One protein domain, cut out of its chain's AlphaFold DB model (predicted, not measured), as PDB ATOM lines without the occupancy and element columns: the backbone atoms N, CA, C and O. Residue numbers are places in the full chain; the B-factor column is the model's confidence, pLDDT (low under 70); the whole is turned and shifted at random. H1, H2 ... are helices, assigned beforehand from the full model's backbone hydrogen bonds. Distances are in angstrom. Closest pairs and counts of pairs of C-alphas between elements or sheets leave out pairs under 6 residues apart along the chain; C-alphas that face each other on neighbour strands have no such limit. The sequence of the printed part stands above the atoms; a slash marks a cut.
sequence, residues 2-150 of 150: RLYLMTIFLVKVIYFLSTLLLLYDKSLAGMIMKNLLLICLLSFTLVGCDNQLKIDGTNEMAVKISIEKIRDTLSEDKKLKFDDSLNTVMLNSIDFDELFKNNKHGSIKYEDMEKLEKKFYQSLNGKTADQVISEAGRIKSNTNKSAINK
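AT A GLANCE: This is residues 2 to 150 of the 150 residues of an uncharacterized protein of Xenorhabdus budapestensis (UniProt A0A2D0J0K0). A long helix, H1, stands free on a winding link, far from a loose helical body where H3 crosses H6, whose last residues, 141 to 148, stick out. The printed part has 149 residues and six named helices, H1 to H6: all helix. It is extended, radius of gyration of the C-alphas 23.8 A, spanning 83 by 46 by 20 A.

HOW THE PARTS SIT: H1, residues 2 to 24, touches no helix. Look at H3, residues 76 to 93: it touches H6, residues 129 to 148, at a steep 57 degrees, closest C-alphas Ser 85 and Ala 136, 5.1 A. Residues 90 to 93 alone touch H5, residues 110 to 124; closest C-alphas Ser 93 and Phe 120, 6.2 A. H2, residues 60 to 73, is near H3; H4, residues 96 to 101, near H5. Each O i to N i+4 pair is within hydrogen-bond range in H1, H3, H5 and H6; 9 of 10 in H2, 1 of 2 in H4.

IN THESE COORDINATES: Find C-alpha 2 at (101.912, 86.272, 113.250); H1 runs 33.2 A. H6 runs 29.1 A to C-alpha 148 at (137.199, 123.841, 111.996).

THE WHOLE: The printed part has no cut; residues 25 to 59 make a long link. Residues 19 to 51, among others, have pLDDT under 70.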
ATOM      1  N   ARG A   2     101.030  86.019 114.417       48.97
ATOM      2  CA  ARG A   2     101.912  86.272 113.250       48.97
ATOM      3  C   ARG A   2     101.335  85.853 111.884       48.97
ATOM      4  O   ARG A   2     101.472  86.600 110.925       48.97
ATOM      5  N   LEU A   3     100.637  84.716 111.809       47.75
ATOM      6  CA  LEU A   3     100.017  84.232 110.562       47.75
ATOM      7  C   LEU A   3      98.886  85.149 110.059       47.75
ATOM      8  O   LEU A   3      98.768  85.392 108.866       47.75
ATOM      9  N   TYR A   4      98.096  85.701 110.985       60.69
ATOM     10  CA  TYR A   4      96.963  86.582 110.682       60.69
ATOM     11  C   TYR A   4      97.417  87.954 110.163       60.69
ATOM     12  O   TYR A   4      96.774  88.572 109.322       60.69
ATOM     13  N   LEU A   5      98.573  88.422 110.635       54.59
ATOM     14  CA  LEU A   5      99.155  89.678 110.177       54.59
ATOM     15  C   LEU A   5      99.742  89.548 108.760       54.59
ATOM     16  O   LEU A   5      99.606  90.471 107.959       54.59
ATOM     17  N   MET A   6     100.317  88.385 108.419       63.50
ATOM     18  CA  MET A   6     100.780  88.102 107.054       63.50
ATOM     19  C   MET A   6      99.633  88.006 106.049       63.50
ATOM     20  O   MET A   6      99.764  88.520 104.941       63.50
ATOM     21  N   THR A   7      98.508  87.384 106.411       63.06
ATOM     22  CA  THR A   7      97.364  87.283 105.492       63.06
ATOM     23  C   THR A   7      96.757  88.653 105.202       63.06
ATOM     24  O   THR A   7      96.490  88.965 104.045       63.06
ATOM     25  N   ILE A   8      96.629  89.521 106.211       65.88
ATOM     26  CA  ILE A   8      96.160  90.904 106.024       65.88
ATOM     27  C   ILE A   8      97.116  91.704 105.128       65.88
ATOM     28  O   ILE A   8      96.671  92.482 104.282       65.88
ATOM     29  N   PHE A   9      98.425  91.507 105.294       65.19
ATOM     30  CA  PHE A   9      99.435  92.159 104.465       65.19
ATOM     31  C   PHE A   9      99.344  91.712 103.002       65.19
ATOM     32  O   PHE A   9      99.271  92.556 102.111       65.19
ATOM     33  N   LEU A  10      99.256  90.401 102.754       70.25
ATOM     34  CA  LEU A  10      99.106  89.845 101.406       70.25
ATOM     35  C   LEU A  10      97.842  90.371 100.718       70.25
ATOM     36  O   LEU A  10      97.910  90.789  99.566       70.25
ATOM     37  N   VAL A  11      96.715  90.445 101.432       73.44
ATOM     38  CA  VAL A  11      95.459  90.978 100.882       73.44
ATOM     39  C   VAL A  11      95.598  92.455 100.497       73.44
ATOM     40  O   VAL A  11      95.166  92.838  99.413       73.44
ATOM     41  N   LYS A  12      96.250  93.285 101.324       76.00
ATOM     42  CA  LYS A  12      96.484  94.707 101.005       76.00
ATOM     43  C   LYS A  12      97.430  94.904  99.823       76.00
ATOM     44  O   LYS A  12      97.172  95.770  98.994       76.00
ATOM     45  N   VAL A  13      98.487  94.097  99.726       71.19
ATOM     46  CA  VAL A  13      99.432  94.133  98.599       71.19
ATOM     47  C   VAL A  13      98.737  93.728  97.301       71.19
ATOM     48  O   VAL A  13      98.875  94.422  96.298       71.19
ATOM     49  N   ILE A  14      97.927  92.666  97.329       76.94
ATOM     50  CA  ILE A  14      97.144  92.219  96.171       76.94
ATOM     51  C   ILE A  14      96.131  93.292  95.754       76.94
ATOM     52  O   ILE A  14      96.012  93.590  94.568       76.94
ATOM     53  N   TYR A  15      95.438  93.923  96.707       73.19
ATOM     54  CA  TYR A  15      94.465  94.979  96.410       73.19
ATOM     55  C   TYR A  15      95.132  96.235  95.826       73.19
ATOM     56  O   TYR A  15      94.623  96.831  94.875       73.19
ATOM     57  N   PHE A  16      96.300  96.608  96.353       74.81
ATOM     58  CA  PHE A  16      97.100  97.725  95.851       74.81
ATOM     59  C   PHE A  16      97.623  97.453  94.435       74.81
ATOM     60  O   PHE A  16      97.454  98.294  93.555       74.81
ATOM     61  N   LEU A  17      98.170  96.258  94.189       68.50
ATOM     62  CA  LEU A  17      98.621  95.820  92.863       68.50
ATOM     63  C   LEU A  17      97.467  95.754  91.858       68.50
ATOM     64  O   LEU A  17      97.630  96.194  90.728       68.50
ATOM     65  N   SER A  18      96.295  95.263  92.270       70.81
ATOM     66  CA  SER A  18      95.101  95.196  91.419       70.81
ATOM     67  C   SER A  18      94.584  96.591  91.048       70.81
ATOM     68  O   SER A  18      94.300  96.867  89.884       70.81
ATOM     69  N   THR A  19      94.557  97.522  92.007       67.44
ATOM     70  CA  THR A  19      94.172  98.924  91.757       67.44
ATOM     71  C   THR A  19      95.178  99.625  90.838       67.44
ATOM     72  O   THR A  19      94.789 100.379  89.949       67.44
ATOM     73  N   LEU A  20      96.472  99.336  91.009       66.38
ATOM     74  CA  LEU A  20      97.547  99.849  90.160       66.38
ATOM     75  C   LEU A  20      97.467  99.295  88.727       66.38
ATOM     76  O   LEU A  20      97.695 100.041  87.778       66.38
ATOM     77  N   LEU A  21      97.092  98.020  88.573       63.84
ATOM     78  CA  LEU A  21      96.874  97.368  87.279       63.84
ATOM     79  C   LEU A  21      95.673  97.981  86.541       63.84
ATOM     80  O   LEU A  21      95.757  98.255  85.348       63.84
ATOM     81  N   LEU A  22      94.581  98.273  87.260       58.47
ATOM     82  CA  LEU A  22      93.381  98.905  86.697       58.47
ATOM     83  C   LEU A  22      93.593 100.378  86.313       58.47
ATOM     84  O   LEU A  22      92.988 100.857  85.357       58.47
ATOM     85  N   LEU A  23      94.475 101.095  87.016       54.53
ATOM     86  CA  LEU A  23      94.892 102.455  86.649       54.53
ATOM     87  C   LEU A  23      95.813 102.485  85.417       54.53
ATOM     88  O   LEU A  23      95.959 103.535  84.790       54.53
ATOM     89  N   TYR A  24      96.414 101.349  85.053       55.75
ATOM     90  CA  TYR A  24      97.343 101.244  83.927       55.75
ATOM     91  C   TYR A  24      96.639 101.154  82.563       55.75
ATOM     92  O   TYR A  24      97.230 101.516  81.548       55.75
ATOM     93  N   ASP A  25      95.372 100.724  82.517       53.50
ATOM     94  CA  ASP A  25      94.760 100.271  81.261       53.50
ATOM     95  C   ASP A  25      94.207 101.394  80.358       53.50
ATOM     96  O   ASP A  25      93.974 101.158  79.177       53.50
ATOM     97  N   LYS A  26      94.009 102.640  80.834       49.97
ATOM     98  CA  LYS A  26      93.222 103.615  80.037       49.97
ATOM     99  C   LYS A  26      93.733 105.026  79.789       49.97
ATOM    100  O   LYS A  26      93.016 105.768  79.123       49.97
ATOM    101  N   SER A  27      94.926 105.441  80.216       49.16
ATOM    102  CA  SER A  27      95.293 106.849  79.957       49.16
ATOM    103  C   SER A  27      96.778 107.205  79.938       49.16
ATOM    104  O   SER A  27      97.105 108.351  80.248       49.16
ATOM    105  N   LEU A  28      97.708 106.292  79.614       48.41
ATOM    106  CA  LEU A  28      99.127 106.688  79.662       48.41
ATOM    107  C   LEU A  28     100.139 105.828  78.890       48.41
ATOM    108  O   LEU A  28     101.303 105.760  79.274       48.41
ATOM    109  N   ALA A  29      99.752 105.219  77.771       50.53
ATOM    110  CA  ALA A  29     100.677 104.412  76.963       50.53
ATOM    111  C   ALA A  29     101.789 105.222  76.245       50.53
ATOM    112  O   ALA A  29     102.657 104.632  75.611       50.53
ATOM    113  N   GLY A  30     101.794 106.561  76.325       49.50
ATOM    114  CA  GLY A  30     102.670 107.399  75.493       49.50
ATOM    115  C   GLY A  30     103.896 108.040  76.157       49.50
ATOM    116  O   GLY A  30     104.885 108.261  75.466       49.50
ATOM    117  N   MET A  31     103.874 108.386  77.453       45.72
ATOM    118  CA  MET A  31     104.792 109.439  77.948       45.72
ATOM    119  C   MET A  31     105.537 109.162  79.266       45.72
ATOM    120  O   MET A  31     106.290 110.024  79.711       45.72
ATOM    121  N   ILE A  32     105.389 107.995  79.912       49.62
ATOM    122  CA  ILE A  32     105.968 107.762  81.265       49.62
ATOM    123  C   ILE A  32     106.861 106.502  81.353       49.62
ATOM    124  O   ILE A  32     107.223 106.050  82.434       49.62
ATOM    125  N   MET A  33     107.334 105.943  80.233       52.66
ATOM    126  CA  MET A  33     108.240 104.775  80.289       52.66
ATOM    127  C   MET A  33     109.653 105.065  80.836       52.66
ATOM    128  O   MET A  33     110.397 104.128  81.098       52.66
ATOM    129  N   LYS A  34     110.042 106.328  81.062       48.62
ATOM    130  CA  LYS A  34     111.387 106.665  81.575       48.62
ATOM    131  C   LYS A  34     111.461 107.010  83.067       48.62
ATOM    132  O   LYS A  34     112.536 106.880  83.641       48.62
ATOM    133  N   ASN A  35     110.348 107.371  83.716       49.22
ATOM    134  CA  ASN A  35     110.375 107.882  85.099       49.22
ATOM    135  C   ASN A  35     109.728 106.958  86.150       49.22
ATOM    136  O   ASN A  35     109.849 107.225  87.342       49.22
ATOM    137  N   LEU A  36     109.075 105.862  85.747       49.47
ATOM    138  CA  LEU A  36     108.374 104.961  86.677       49.47
ATOM    139  C   LEU A  36     109.276 103.910  87.349       49.47
ATOM    140  O   LEU A  36     108.960 103.462  88.451       49.47
ATOM    141  N   LEU A  37     110.428 103.572  86.758       51.38
ATOM    142  CA  LEU A  37     111.391 102.640  87.370       51.38
ATOM    143  C   LEU A  37     112.036 103.197  88.653       51.38
ATOM    144  O   LEU A  37     112.458 102.428  89.511       51.38
ATOM    145  N   LEU A  38     112.064 104.523  88.815       47.94
ATOM    146  CA  LEU A  38     112.627 105.196  89.990       47.94
ATOM    147  C   LEU A  38     111.670 105.245  91.190       47.94
ATOM    148  O   LEU A  38     112.124 105.358  92.324       47.94
ATOM    149  N   ILE A  39     110.357 105.140  90.966       52.84
ATOM    150  CA  ILE A  39     109.350 105.333  92.022       52.84
ATOM    151  C   ILE A  39     108.986 104.005  92.706       52.84
ATOM    152  O   ILE A  39     108.753 103.984  93.912       52.84
ATOM    153  N   CYS A  40     109.027 102.874  91.988       49.81
ATOM    154  CA  CYS A  40     108.705 101.560  92.563       49.81
ATOM    155  C   CYS A  40     109.746 101.029  93.564       49.81
ATOM    156  O   CYS A  40     109.394 100.239  94.438       49.81
ATOM    157  N   LEU A  41     111.008 101.463  93.479       51.47
ATOM    158  CA  LEU A  41     112.063 100.978  94.376       51.47
ATOM    159  C   LEU A  41     112.005 101.623  95.777       51.47
ATOM    160  O   LEU A  41     112.613 101.110  96.714       51.47
ATOM    161  N   LEU A  42     111.254 102.720  95.946       50.09
ATOM    162  CA  LEU A  42     111.227 103.504  97.187       50.09
ATOM    163  C   LEU A  42     110.109 103.112  98.170       50.09
ATOM    164  O   LEU A  42     110.116 103.573  99.308       50.09
ATOM    165  N   SER A  43     109.146 102.275  97.771       49.66
ATOM    166  CA  SER A  43     107.928 102.038  98.567       49.66
ATOM    167  C   SER A  43     107.977 100.826  99.506       49.66
ATOM    168  O   SER A  43     107.029 100.613 100.259       49.66
ATOM    169  N   PHE A  44     109.058 100.038  99.515       51.53
ATOM    170  CA  PHE A  44     109.135  98.816 100.334       51.53
ATOM    171  C   PHE A  44     109.803  98.979 101.709       51.53
ATOM    172  O   PHE A  44     109.870  98.016 102.468       51.53
ATOM    173  N   THR A  45     110.262 100.175 102.083       53.69
ATOM    174  CA  THR A  45     111.037 100.361 103.325       53.69
ATOM    175  C   THR A  45     110.210 100.696 104.571       53.69
ATOM    176  O   THR A  45     110.790 100.771 105.651       53.69
ATOM    177  N   LEU A  46     108.879 100.873 104.483       50.50
ATOM    178  CA  LEU A  46     108.122 101.521 105.571       50.50
ATOM    179  C   LEU A  46     107.003 100.715 106.260       50.50
ATOM    180  O   LEU A  46     106.376 101.246 107.170       50.50
ATOM    181  N   VAL A  47     106.751  99.444 105.917       48.28
ATOM    182  CA  VAL A  47     105.620  98.675 106.508       48.28
ATOM    183  C   VAL A  47     106.079  97.549 107.447       48.28
ATOM    184  O   VAL A  47     105.550  96.442 107.433       48.28
ATOM    185  N   GLY A  48     107.070  97.832 108.297       45.97
ATOM    186  CA  GLY A  48     107.544  96.896 109.329       45.97
ATOM    187  C   GLY A  48     107.987  97.547 110.644       45.97
ATOM    188  O   GLY A  48     108.804  96.970 111.352       45.97
ATOM    189  N   CYS A  49     107.512  98.754 110.968       55.44
ATOM    190  CA  CYS A  49     108.139  99.612 111.980       55.44
ATOM    191  C   CYS A  49     107.244  99.931 113.192       55.44
ATOM    192  O   CYS A  49     107.137 101.093 113.562       55.44
ATOM    193  N   ASP A  50     106.618  98.930 113.820       45.81
ATOM    194  CA  ASP A  50     105.946  99.145 115.125       45.81
ATOM    195  C   ASP A  50     106.554  98.321 116.278       45.81
ATOM    196  O   ASP A  50     106.317  98.591 117.448       45.81
ATOM    197  N   ASN A  51     107.457  97.385 115.963       57.88
ATOM    198  CA  ASN A  51     108.227  96.606 116.941       57.88
ATOM    199  C   ASN A  51     109.736  96.669 116.632       57.88
ATOM    200  O   ASN A  51     110.402  95.635 116.563       57.88
ATOM    201  N   GLN A  52     110.295  97.868 116.409       78.00
ATOM    202  CA  GLN A  52     111.757  97.991 116.339       78.00
ATOM    203  C   GLN A  52     112.362  97.529 117.667       78.00
ATOM    204  O   GLN A  52     111.981  98.017 118.733       78.00
ATOM    205  N   LEU A  53     113.291  96.575 117.589       90.38
ATOM    206  CA  LEU A  53     114.025  96.099 118.752       90.38
ATOM    207  C   LEU A  53     114.805  97.272 119.362       90.38
ATOM    208  O   LEU A  53     115.474  98.031 118.655       90.38
ATOM    209  N   LYS A  54     114.678  97.424 120.677       95.50
ATOM    210  CA  LYS A  54     115.312  98.485 121.455       95.50
ATOM    211  C   LYS A  54     116.392  97.891 122.337       95.50
ATOM    212  O   LYS A  54     116.264  96.752 122.788       95.50
ATOM    213  N   ILE A  55     117.431  98.675 122.579       96.00
ATOM    214  CA  ILE A  55     118.480  98.324 123.526       96.00
ATOM    215  C   ILE A  55     117.872  98.336 124.931       96.00
ATOM    216  O   ILE A  55     117.219  99.304 125.323       96.00
ATOM    217  N   ASP A  56     118.085  97.261 125.679       96.00
ATOM    218  CA  ASP A  56     117.725  97.149 127.089       96.00
ATOM    219  C   ASP A  56     118.948  97.511 127.933       96.00
ATOM    220  O   ASP A  56     119.856  96.710 128.119       96.00
ATOM    221  N   GLY A  57     118.989  98.748 128.415       94.19
ATOM    222  CA  GLY A  57     120.095  99.283 129.209       94.19
ATOM    223  C   GLY A  57     119.926  99.106 130.717       94.19
ATOM    224  O   GLY A  57     120.530  99.859 131.480       94.19
ATOM    225  N   THR A  58     119.068  98.186 131.174       93.50
ATOM    226  CA  THR A  58     118.802  97.998 132.614       93.50
ATOM    227  C   THR A  58     119.986  97.392 133.370       93.50
ATOM    228  O   THR A  58     120.168  97.688 134.551       93.50
ATOM    229  N   ASN A  59     120.788  96.558 132.707       92.50
ATOM    230  CA  ASN A  59     121.996  95.932 133.245       92.50
ATOM    231  C   ASN A  59     122.937  95.479 132.112       92.50
ATOM    232  O   ASN A  59     122.540  95.444 130.946       92.50
ATOM    233  N   GLU A  60     124.167  95.097 132.465       92.50
ATOM    234  CA  GLU A  60     125.212  94.674 131.520       92.50
ATOM    235  C   GLU A  60     124.797  93.475 130.645       92.50
ATOM    236  O   GLU A  60     125.042  93.451 129.436       92.50
ATOM    237  N   MET A  61     124.153  92.463 131.226       95.31
ATOM    238  CA  MET A  61     123.727  91.296 130.451       95.31
ATOM    239  C   MET A  61     122.603  91.663 129.478       95.31
ATOM    240  O   MET A  61     122.636  91.265 128.314       95.31
ATOM    241  N   ALA A  62     121.629  92.455 129.926       95.81
ATOM    242  CA  ALA A  62     120.501  92.878 129.106       95.81
ATOM    243  C   ALA A  62     120.941  93.737 127.910       95.81
ATOM    244  O   ALA A  62     120.454  93.526 126.793       95.81
ATOM    245  N   VAL A  63     121.911  94.636 128.102       95.19
ATOM    246  CA  VAL A  63     122.402  95.498 127.017       95.19
ATOM    247  C   VAL A  63     123.146  94.677 125.969       95.19
ATOM    248  O   VAL A  63     122.861  94.815 124.781       95.19
ATOM    249  N   LYS A  64     124.005  93.740 126.389       95.50
ATOM    250  CA  LYS A  64     124.738  92.847 125.479       95.50
ATOM    251  C   LYS A  64     123.779  91.979 124.667       95.50
ATOM    252  O   LYS A  64     123.818  91.998 123.440       95.50
ATOM    253  N   ILE A  65     122.843  91.313 125.346       96.88
ATOM    254  CA  ILE A  65     121.850  90.439 124.706       96.88
ATOM    255  C   ILE A  65     120.955  91.226 123.741       96.88
ATOM    256  O   ILE A  65     120.632  90.748 122.654       96.88
ATOM    257  N   SER A  66     120.497  92.420 124.126       96.25
ATOM    258  CA  SER A  66     119.632  93.230 123.260       96.25
ATOM    259  C   SER A  66     120.382  93.787 122.047       96.25
ATOM    260  O   SER A  66     119.812  93.785 120.957       96.25
ATOM    261  N   ILE A  67     121.653  94.180 122.195       95.94
ATOM    262  CA  ILE A  67     122.525  94.588 121.082       95.94
ATOM    263  C   ILE A  67     122.742  93.431 120.105       95.94
ATOM    264  O   ILE A  67     122.572  93.634 118.905       95.94
ATOM    265  N   GLU A  68     123.055  92.227 120.589       96.56
ATOM    266  CA  GLU A  68     123.212  91.038 119.738       96.56
ATOM    267  C   GLU A  68     121.934  90.750 118.947       96.56
ATOM    268  O   GLU A  68     121.962  90.662 117.719       96.56
ATOM    269  N   LYS A  69     120.784  90.730 119.629       94.75
ATOM    270  CA  LYS A  69     119.487  90.522 118.973       94.75
ATOM    271  C   LYS A  69     119.159  91.613 117.958       94.75
ATOM    272  O   LYS A  69     118.574  91.313 116.923       94.75
ATOM    273  N   ILE A  70     119.495  92.873 118.243       94.31
ATOM    274  CA  ILE A  70     119.354  93.962 117.271       94.31
ATOM    275  C   ILE A  70     120.224  93.653 116.058       94.31
ATOM    276  O   ILE A  70     119.710  93.645 114.942       94.31
ATOM    277  N   ARG A  71     121.507  93.356 116.274       93.56
ATOM    278  CA  ARG A  71     122.495  93.102 115.224       93.56
ATOM    279  C   ARG A  71     122.037  91.990 114.287       93.56
ATOM    280  O   ARG A  71     122.072  92.197 113.079       93.56
ATOM    281  N   ASP A  72     121.503  90.891 114.812       92.75
ATOM    282  CA  ASP A  72     120.979  89.761 114.026       92.75
ATOM    283  C   ASP A  72     119.832  90.138 113.074       92.75
ATOM    284  O   ASP A  72     119.614  89.466 112.066       92.75
ATOM    285  N   THR A  73     119.109  91.225 113.358       88.81
ATOM    286  CA  THR A  73     118.022  91.727 112.499       88.81
ATOM    287  C   THR A  73     118.482  92.719 111.428       88.81
ATOM    288  O   THR A  73     117.700  93.076 110.546       88.81
ATOM    289  N   LEU A  74     119.729  93.196 111.494       88.81
ATOM    290  CA  LEU A  74     120.278  94.188 110.568       88.81
ATOM    291  C   LEU A  74     120.951  93.513 109.361       88.81
ATOM    292  O   LEU A  74     121.478  92.408 109.457       88.81
ATOM    293  N   SER A  75     120.992  94.209 108.222       91.25
ATOM    294  CA  SER A  75     121.870  93.834 107.105       91.25
ATOM    295  C   SER A  75     123.342  94.038 107.478       91.25
ATOM    296  O   SER A  75     123.643  94.886 108.316       91.25
ATOM    297  N   GLU A  76     124.268  93.325 106.830       90.06
ATOM    298  CA  GLU A  76     125.713  93.405 107.128       90.06
ATOM    299  C   GLU A  76     126.255  94.844 107.131       90.06
ATOM    300  O   GLU A  76     126.869  95.279 108.106       90.06
ATOM    301  N   ASP A  77     125.919  95.646 106.116       90.94
ATOM    302  CA  ASP A  77     126.320  97.061 106.058       90.94
ATOM    303  C   ASP A  77     125.790  97.876 107.245       90.94
ATOM    304  O   ASP A  77     126.441  98.804 107.737       90.94
ATOM    305  N   LYS A  78     124.575  97.559 107.706       91.62
ATOM    306  CA  LYS A  78     123.929  98.259 108.816       91.62
ATOM    307  C   LYS A  78     124.453  97.769 110.167       91.62
ATOM    308  O   LYS A  78     124.532  98.589 111.077       91.62
ATOM    309  N   LYS A  79     124.884  96.506 110.284       94.06
ATOM    310  CA  LYS A  79     125.609  95.982 111.456       94.06
ATOM    311  C   LYS A  79     126.904  96.758 111.676       94.06
ATOM    312  O   LYS A  79     127.085  97.317 112.749       94.06
ATOM    313  N   LEU A  80     127.736  96.893 110.639       95.38
ATOM    314  CA  LEU A  80     129.001  97.636 110.729       95.38
ATOM    315  C   LEU A  80     128.786  99.095 111.154       95.38
ATOM    316  O   LEU A  80     129.490  99.604 112.023       95.38
ATOM    317  N   LYS A  81     127.777  99.763 110.580       95.25
ATOM    318  CA  LYS A  81     127.413 101.135 110.971       95.25
ATOM    319  C   LYS A  81     126.918 101.218 112.410       95.25
ATOM    320  O   LYS A  81     127.237 102.184 113.098       95.25
ATOM    321  N   PHE A  82     126.116 100.254 112.850       96.50
ATOM    322  CA  PHE A  82     125.607 100.207 114.215       96.50
ATOM    323  C   PHE A  82     126.740  99.990 115.228       96.50
ATOM    324  O   PHE A  82     126.828 100.757 116.186       96.50
ATOM    325  N   ASP A  83     127.648  99.047 114.963       96.06
ATOM    326  CA  ASP A  83     128.811  98.746 115.810       96.06
ATOM    327  C   ASP A  83     129.736  99.978 115.950       96.06
ATOM    328  O   ASP A  83     130.098 100.378 117.058       96.06
ATOM    329  N   ASP A  84     130.052 100.658 114.843       96.31
ATOM    330  CA  ASP A  84     130.833 101.909 114.855       96.31
ATOM    331  C   ASP A  84     130.114 103.057 115.597       96.31
ATOM    332  O   ASP A  84     130.724 103.878 116.295       96.31
ATOM    333  N   SER A  85     128.785 103.106 115.484       96.56
ATOM    334  CA  SER A  85     127.971 104.117 116.160       96.56
ATOM    335  C   SER A  85     127.922 103.899 117.669       96.56
ATOM    336  O   SER A  85     128.006 104.878 118.411       96.56
ATOM    337  N   LEU A  86     127.856 102.647 118.138       95.12
ATOM    338  CA  LEU A  86     127.951 102.316 119.563       95.12
ATOM    339  C   LEU A  86     129.273 102.814 120.158       95.12
ATOM    340  O   LEU A  86     129.249 103.467 121.199       95.12
ATOM    341  N   ASN A  87     130.396 102.603 119.467       93.00
ATOM    342  CA  ASN A  87     131.704 103.108 119.899       93.00
ATOM    343  C   ASN A  87     131.731 104.640 119.972       93.00
ATOM    344  O   ASN A  87     132.199 105.218 120.950       93.00
ATOM    345  N   THR A  88     131.186 105.310 118.954       93.56
ATOM    346  CA  THR A  88     131.116 106.779 118.919       93.56
ATOM    347  C   THR A  88     130.283 107.329 120.079       93.56
ATOM    348  O   THR A  88     130.695 108.277 120.746       93.56
ATOM    349  N   VAL A  89     129.111 106.738 120.327       93.06
ATOM    350  CA  VAL A  89     128.229 107.144 121.429       93.06
ATOM    351  C   VAL A  89     128.893 106.859 122.771       93.06
ATOM    352  O   VAL A  89     128.881 107.729 123.631       93.06
ATOM    353  N   MET A  90     129.538 105.703 122.940       89.62
ATOM    354  CA  MET A  90     130.266 105.356 124.164       89.62
ATOM    355  C   MET A  90     131.327 106.402 124.514       89.62
ATOM    356  O   MET A  90     131.339 106.914 125.631       89.62
ATOM    357  N   LEU A  91     132.175 106.760 123.547       88.25
ATOM    358  CA  LEU A  91     133.248 107.736 123.745       88.25
ATOM    359  C   LEU A  91     132.725 109.132 124.101       88.25
ATOM    360  O   LEU A  91     133.390 109.863 124.824       88.25
ATOM    361  N   ASN A  92     131.546 109.506 123.599       88.81
ATOM    362  CA  ASN A  92     130.944 110.811 123.865       88.81
ATOM    363  C   ASN A  92     130.078 110.835 125.137       88.81
ATOM    364  O   ASN A  92     129.866 111.897 125.716       88.81
ATOM    365  N   SER A  93     129.537 109.689 125.551       84.81
ATOM    366  CA  SER A  93     128.693 109.564 126.746       84.81
ATOM    367  C   SER A  93     129.502 109.455 128.040       84.81
ATOM    368  O   SER A  93     128.953 109.680 129.119       84.81
ATOM    369  N   ILE A  94     130.786 109.096 127.952       83.06
ATOM    370  CA  ILE A  94     131.680 108.952 129.101       83.06
ATOM    371  C   ILE A  94     132.500 110.233 129.282       83.06
ATOM    372  O   ILE A  94     133.310 110.594 128.432       83.06
ATOM    373  N   ASP A  95     132.323 110.896 130.426       82.75
ATOM    374  CA  ASP A  95     133.202 111.982 130.862       82.75
ATOM    375  C   ASP A  95     134.419 111.383 131.581       82.75
ATOM    376  O   ASP A  95     134.384 111.085 132.778       82.75
ATOM    377  N   PHE A  96     135.505 111.179 130.836       78.62
ATOM    378  CA  PHE A  96     136.760 110.691 131.405       78.62
ATOM    379  C   PHE A  96     137.381 111.696 132.383       78.62
ATOM    380  O   PHE A  96     138.086 111.279 133.299       78.62
ATOM    381  N   ASP A  97     137.082 112.996 132.277       81.25
ATOM    382  CA  ASP A  97     137.574 113.977 133.243       81.25
ATOM    383  C   ASP A  97     136.909 113.787 134.613       81.25
ATOM    384  O   ASP A  97     137.544 114.053 135.634       81.25
ATOM    385  N   GLU A  98     135.659 113.301 134.672       78.56
ATOM    386  CA  GLU A  98     134.982 112.945 135.935       78.56
ATOM    387  C   GLU A  98     135.759 111.855 136.694       78.56
ATOM    388  O   GLU A  98     135.850 111.918 137.925       78.56
ATOM    389  N   LEU A  99     136.389 110.908 135.981       78.00
ATOM    390  CA  LEU A  99     137.233 109.876 136.602       78.00
ATOM    391  C   LEU A  99     138.454 110.467 137.296       78.00
ATOM    392  O   LEU A  99     138.815 110.029 138.389       78.00
ATOM    393  N   PHE A 100     139.092 111.459 136.674       78.06
ATOM    394  CA  PHE A 100     140.314 112.061 137.205       78.06
ATOM    395  C   PHE A 100     140.023 113.124 138.269       78.06
ATOM    396  O   PHE A 100     140.732 113.196 139.273       78.06
ATOM    397  N   LYS A 101     138.948 113.909 138.113       75.75
ATOM    398  CA  LYS A 101     138.549 114.970 139.061       75.75
ATOM    399  C   LYS A 101     138.232 114.430 140.453       75.75
ATOM    400  O   LYS A 101     138.546 115.080 141.450       75.75
ATOM    401  N   ASN A 102     137.636 113.242 140.529       65.75
ATOM    402  CA  ASN A 102     137.246 112.632 141.800       65.75
ATOM    403  C   ASN A 102     138.382 111.829 142.462       65.75
ATOM    404  O   ASN A 102     138.273 111.473 143.636       65.75
ATOM    405  N   ASN A 103     139.506 111.615 141.767       66.38
ATOM    406  CA  ASN A 103     140.624 110.805 142.244       66.38
ATOM    407  C   ASN A 103     141.843 111.658 142.621       66.38
ATOM    408  O   ASN A 103     142.852 111.707 141.921       66.38
ATOM    409  N   LYS A 104     141.777 112.273 143.813       63.34
ATOM    410  CA  LYS A 104     142.840 113.113 144.413       63.34
ATOM    411  C   LYS A 104     144.208 112.427 144.596       63.34
ATOM    412  O   LYS A 104     145.159 113.106 144.966       63.34
ATOM    413  N   HIS A 105     144.318 111.115 144.377       65.00
ATOM    414  CA  HIS A 105     145.540 110.340 144.625       65.00
ATOM    415  C   HIS A 105     145.954 109.422 143.458       65.00
ATOM    416  O   HIS A 105     146.765 108.520 143.646       65.00
ATOM    417  N   GLY A 106     145.385 109.628 142.262       65.62
ATOM    418  CA  GLY A 106     145.745 108.876 141.051       65.62
ATOM    419  C   GLY A 106     145.198 107.445 140.962       65.62
ATOM    420  O   GLY A 106     145.424 106.776 139.958       65.62
ATOM    421  N   SER A 107     144.455 106.975 141.966       69.75
ATOM    422  CA  SER A 107     143.906 105.614 142.001       69.75
ATOM    423  C   SER A 107     142.433 105.604 141.613       69.75
ATOM    424  O   SER A 107     141.599 105.903 142.458       69.75
ATOM    425  N   ILE A 108     142.100 105.236 140.374       80.00
ATOM    426  CA  ILE A 108     140.697 105.090 139.958       80.00
ATOM    427  C   ILE A 108     140.062 103.921 140.718       80.00
ATOM    428  O   ILE A 108     140.587 102.805 140.696       80.00
ATOM    429  N   LYS A 109     138.939 104.169 141.400       83.81
ATOM    430  CA  LYS A 109     138.215 103.123 142.126       83.81
ATOM    431  C   LYS A 109     137.347 102.307 141.176       83.81
ATOM    432  O   LYS A 109     136.815 102.826 140.199       83.81
ATOM    433  N   TYR A 110     137.140 101.037 141.517       84.56
ATOM    434  CA  TYR A 110     136.217 100.159 140.791       84.56
ATOM    435  C   TYR A 110     134.800 100.758 140.701       84.56
ATOM    436  O   TYR A 110     134.198 100.770 139.633       84.56
ATOM    437  N   GLU A 111     134.314 101.346 141.795       86.12
ATOM    438  CA  GLU A 111     132.998 101.997 141.877       86.12
ATOM    439  C   GLU A 111     132.838 103.166 140.885       86.12
ATOM    440  O   GLU A 111     131.750 103.388 140.349       86.12
ATOM    441  N   ASP A 112     133.919 103.906 140.605       84.06
ATOM    442  CA  ASP A 112     133.901 105.013 139.639       84.06
ATOM    443  C   ASP A 112     133.726 104.485 138.208       84.06
ATOM    444  O   ASP A 112     132.980 105.062 137.411       84.06
ATOM    445  N   MET A 113     134.374 103.354 137.898       83.81
ATOM    446  CA  MET A 113     134.238 102.675 136.609       83.81
ATOM    447  C   MET A 113     132.842 102.074 136.437       83.81
ATOM    448  O   MET A 113     132.207 102.293 135.406       83.81
ATOM    449  N   GLU A 114     132.318 101.404 137.467       87.94
ATOM    450  CA  GLU A 114     130.962 100.840 137.457       87.94
ATOM    451  C   GLU A 114     129.902 101.935 137.238       87.94
ATOM    452  O   GLU A 114     128.939 101.763 136.484       87.94
ATOM    453  N   LYS A 115     130.090 103.116 137.842       87.38
ATOM    454  CA  LYS A 115     129.192 104.262 137.656       87.38
ATOM    455  C   LYS A 115     129.182 104.754 136.207       87.38
ATOM    456  O   LYS A 115     128.108 105.069 135.688       87.38
ATOM    457  N   LEU A 116     130.342 104.842 135.556       87.25
ATOM    458  CA  LEU A 116     130.424 105.221 134.142       87.25
ATOM    459  C   LEU A 116     129.777 104.188 133.230       87.25
ATOM    460  O   LEU A 116     129.016 104.545 132.331       87.25
ATOM    461  N   GLU A 117     130.058 102.917 133.482       87.25
ATOM    462  CA  GLU A 117     129.497 101.805 132.730       87.25
ATOM    463  C   GLU A 117     127.962 101.813 132.815       87.25
ATOM    464  O   GLU A 117     127.259 101.782 131.802       87.25
ATOM    465  N   LYS A 118     127.422 102.016 134.021       89.75
ATOM    466  CA  LYS A 118     125.981 102.166 134.236       89.75
ATOM    467  C   LYS A 118     125.397 103.382 133.513       89.75
ATOM    468  O   LYS A 118     124.321 103.267 132.925       89.75
ATOM    469  N   LYS A 119     126.086 104.532 133.521       89.62
ATOM    470  CA  LYS A 119     125.661 105.722 132.755       89.62
ATOM    471  C   LYS A 119     125.592 105.420 131.261       89.62
ATOM    472  O   LYS A 119     124.635 105.828 130.604       89.62
ATOM    473  N   PHE A 120     126.568 104.686 130.733       90.00
ATOM    474  CA  PHE A 120     126.578 104.289 129.331       90.00
ATOM    475  C   PHE A 120     125.368 103.409 128.987       90.00
ATOM    476  O   PHE A 120     124.625 103.741 128.062       90.00
ATOM    477  N   TYR A 121     125.085 102.364 129.769       91.00
ATOM    478  CA  TYR A 121     123.923 101.493 129.536       91.00
ATOM    479  C   TYR A 121     122.605 102.255 129.607       91.00
ATOM    480  O   TYR A 121     121.767 102.148 128.710       91.00
ATOM    481  N   GLN A 122     122.454 103.105 130.622       91.06
ATOM    482  CA  GLN A 122     121.284 103.965 130.763       91.06
ATOM    483  C   GLN A 122     121.124 104.922 129.583       91.06
ATOM    484  O   GLN A 122     119.997 105.152 129.147       91.06
ATOM    485  N   SER A 123     122.228 105.440 129.034       91.88
ATOM    486  CA  SER A 123     122.185 106.319 127.863       91.88
ATOM    487  C   SER A 123     121.637 105.609 126.627       91.88
ATOM    488  O   SER A 123     120.960 106.244 125.825       91.88
ATOM    489  N   LEU A 124     121.869 104.301 126.483       94.06
ATOM    490  CA  LEU A 124     121.392 103.508 125.349       94.06
ATOM    491  C   LEU A 124     119.976 102.957 125.538       94.06
ATOM    492  O   LEU A 124     119.334 102.580 124.556       94.06
ATOM    493  N   ASN A 125     119.484 102.899 126.774       95.62
ATOM    494  CA  ASN A 125     118.223 102.246 127.093       95.62
ATOM    495  C   ASN A 125     117.048 102.807 126.273       95.62
ATOM    496  O   ASN A 125     116.810 104.014 126.218       95.62
ATOM    497  N   GLY A 126     116.288 101.916 125.643       94.88
ATOM    498  CA  GLY A 126     115.135 102.257 124.818       94.88
ATOM    499  C   GLY A 126     115.468 102.772 123.414       94.88
ATOM    500  O   GLY A 126     114.531 102.986 122.638       94.88
ATOM    501  N   LYS A 127     116.750 102.947 123.058       95.31
ATOM    502  CA  LYS A 127     117.149 103.378 121.711       95.31
ATOM    503  C   LYS A 127     117.093 102.225 120.716       95.31
ATOM    504  O   LYS A 127     117.420 101.086 121.040       95.31
ATOM    505  N   THR A 128     116.708 102.531 119.482       95.75
ATOM    506  CA  THR A 128     116.800 101.604 118.344       95.75
ATOM    507  C   THR A 128     118.138 101.768 117.619       95.75
ATOM    508  O   THR A 128     118.831 102.772 117.798       95.75
ATOM    509  N   ALA A 129     118.499 100.811 116.756       94.94
ATOM    510  CA  ALA A 129     119.722 100.904 115.951       94.94
ATOM    511  C   ALA A 129     119.802 102.210 115.144       94.94
ATOM    512  O   ALA A 129     120.845 102.860 115.109       94.94
ATOM    513  N   ASP A 130     118.687 102.628 114.540       94.19
ATOM    514  CA  ASP A 130     118.619 103.854 113.739       94.19
ATOM    515  C   ASP A 130     118.843 105.110 114.584       94.19
ATOM    516  O   ASP A 130     119.516 106.043 114.148       94.19
ATOM    517  N   GLN A 131     118.327 105.123 115.814       95.19
ATOM    518  CA  GLN A 131     118.529 106.238 116.736       95.19
ATOM    519  C   GLN A 131     119.990 106.346 117.177       95.19
ATOM    520  O   GLN A 131     120.531 107.449 117.179       95.19
ATOM    521  N   VAL A 132     120.645 105.217 117.478       96.19
ATOM    522  CA  VAL A 132     122.078 105.189 117.828       96.19
ATOM    523  C   VAL A 132     122.939 105.652 116.648       96.19
ATOM    524  O   VAL A 132     123.812 106.500 116.821       96.19
ATOM    525  N   ILE A 133     122.658 105.168 115.433       96.06
ATOM    526  CA  ILE A 133     123.372 105.590 114.217       96.06
ATOM    527  C   ILE A 133     123.184 107.090 113.959       96.06
ATOM    528  O   ILE A 133     124.142 107.811 113.670       96.06
ATOM    529  N   SER A 134     121.951 107.582 114.090       96.19
ATOM    530  CA  SER A 134     121.653 109.003 113.912       96.19
ATOM    531  C   SER A 134     122.363 109.874 114.948       96.19
ATOM    532  O   SER A 134     122.812 110.974 114.618       96.19
ATOM    533  N   GLU A 135     122.455 109.422 116.195       94.88
ATOM    534  CA  GLU A 135     123.142 110.134 117.269       94.88
ATOM    535  C   GLU A 135     124.653 110.192 117.041       94.88
ATOM    536  O   GLU A 135     125.232 111.278 117.093       94.88
ATOM    537  N   ALA A 136     125.276 109.070 116.675       95.94
ATOM    538  CA  ALA A 136     126.686 109.031 116.297       95.94
ATOM    539  C   ALA A 136     126.994 109.988 115.133       95.94
ATOM    540  O   ALA A 136     127.986 110.719 115.171       95.94
ATOM    541  N   GLY A 137     126.114 110.056 114.127       95.50
ATOM    542  CA  GLY A 137     126.233 111.018 113.027       95.50
ATOM    543  C   GLY A 137     126.223 112.478 113.498       95.50
ATOM    544  O   GLY A 137     127.034 113.287 113.039       95.50
ATOM    545  N   ARG A 138     125.358 112.818 114.465       94.62
ATOM    546  CA  ARG A 138     125.317 114.159 115.076       94.62
ATOM    547  C   ARG A 138     126.595 114.470 115.854       94.62
ATOM    548  O   ARG A 138     127.123 115.569 115.704       94.62
ATOM    549  N   ILE A 139     127.102 113.518 116.637       93.56
ATOM    550  CA  ILE A 139     128.352 113.664 117.400       93.56
ATOM    551  C   ILE A 139     129.513 113.951 116.445       93.56
ATOM    552  O   ILE A 139     130.165 114.985 116.575       93.56
ATOM    553  N   LYS A 140     129.706 113.112 115.420       92.12
ATOM    554  CA  LYS A 140     130.772 113.291 114.418       92.12
ATOM    555  C   LYS A 140     130.676 114.649 113.718       92.12
ATOM    556  O   LYS A 140     131.684 115.337 113.558       92.12
ATOM    557  N   SER A 141     129.465 115.082 113.355       92.31
ATOM    558  CA  SER A 141     129.264 116.414 112.774       92.31
ATOM    559  C   SER A 141     129.644 117.544 113.733       92.31
ATOM    560  O   SER A 141     130.161 118.561 113.271       92.31
ATOM    561  N   ASN A 142     129.358 117.414 115.027       88.94
ATOM    562  CA  ASN A 142     129.676 118.443 116.015       88.94
ATOM    563  C   ASN A 142     131.184 118.500 116.293       88.94
ATOM    564  O   ASN A 142     131.749 119.591 116.326       88.94
ATOM    565  N   THR A 143     131.846 117.344 116.399       84.50
ATOM    566  CA  THR A 143     133.303 117.250 116.564       84.50
ATOM    567  C   THR A 143     134.039 117.899 115.394       84.50
ATOM    568  O   THR A 143     134.921 118.730 115.608       84.50
ATOM    569  N   ASN A 144     133.618 117.615 114.156       76.56
ATOM    570  CA  ASN A 144     134.222 118.216 112.964       76.56
ATOM    571  C   ASN A 144     134.031 119.740 112.923       76.56
ATOM    572  O   ASN A 144     134.965 120.461 112.592       76.56
ATOM    573  N   LYS A 145     132.855 120.255 113.309       74.38
ATOM    574  CA  LYS A 145     132.624 121.708 113.408       74.38
ATOM    575  C   LYS A 145     133.518 122.371 114.459       74.38
ATOM    576  O   LYS A 145     133.995 123.477 114.230       74.38
ATOM    577  N   SER A 146     133.757 121.705 115.587       69.19
ATOM    578  CA  SER A 146     134.628 122.223 116.649       69.19
ATOM    579  C   SER A 146     136.098 122.285 116.211       69.19
ATOM    580  O   SER A 146     136.800 123.233 116.544       69.19
ATOM    581  N   ALA A 147     136.551 121.322 115.399       64.31
ATOM    582  CA  ALA A 147     137.906 121.302 114.845       64.31
ATOM    583  C   ALA A 147     138.150 122.362 113.751       64.31
ATOM    584  O   ALA A 147     139.292 122.747 113.537       64.31
ATOM    585  N   ILE A 148     137.101 122.826 113.063       63.06
ATOM    586  CA  ILE A 148     137.199 123.841 111.996       63.06
ATOM    587  C   ILE A 148     137.195 125.275 112.559       63.06
ATOM    588  O   ILE A 148     137.710 126.186 111.921       63.06
ATOM    589  N   ASN A 149     136.629 125.489 113.750       56.53
ATOM    590  CA  ASN A 149     136.518 126.811 114.384       56.53
ATOM    591  C   ASN A 149     137.672 127.139 115.358       56.53
ATOM    592  O   ASN A 149     137.546 128.080 116.144       56.53
ATOM    593  N   LYS A 150     138.759 126.362 115.345       46.94
ATOM    594  CA  LYS A 150     139.951 126.556 116.180       46.94
ATOM    595  C   LYS A 150     141.153 126.877 115.303       46.94
ATOM    596  O   LYS A 150     141.951 127.735 115.733       46.94
TER     597      LYS A 150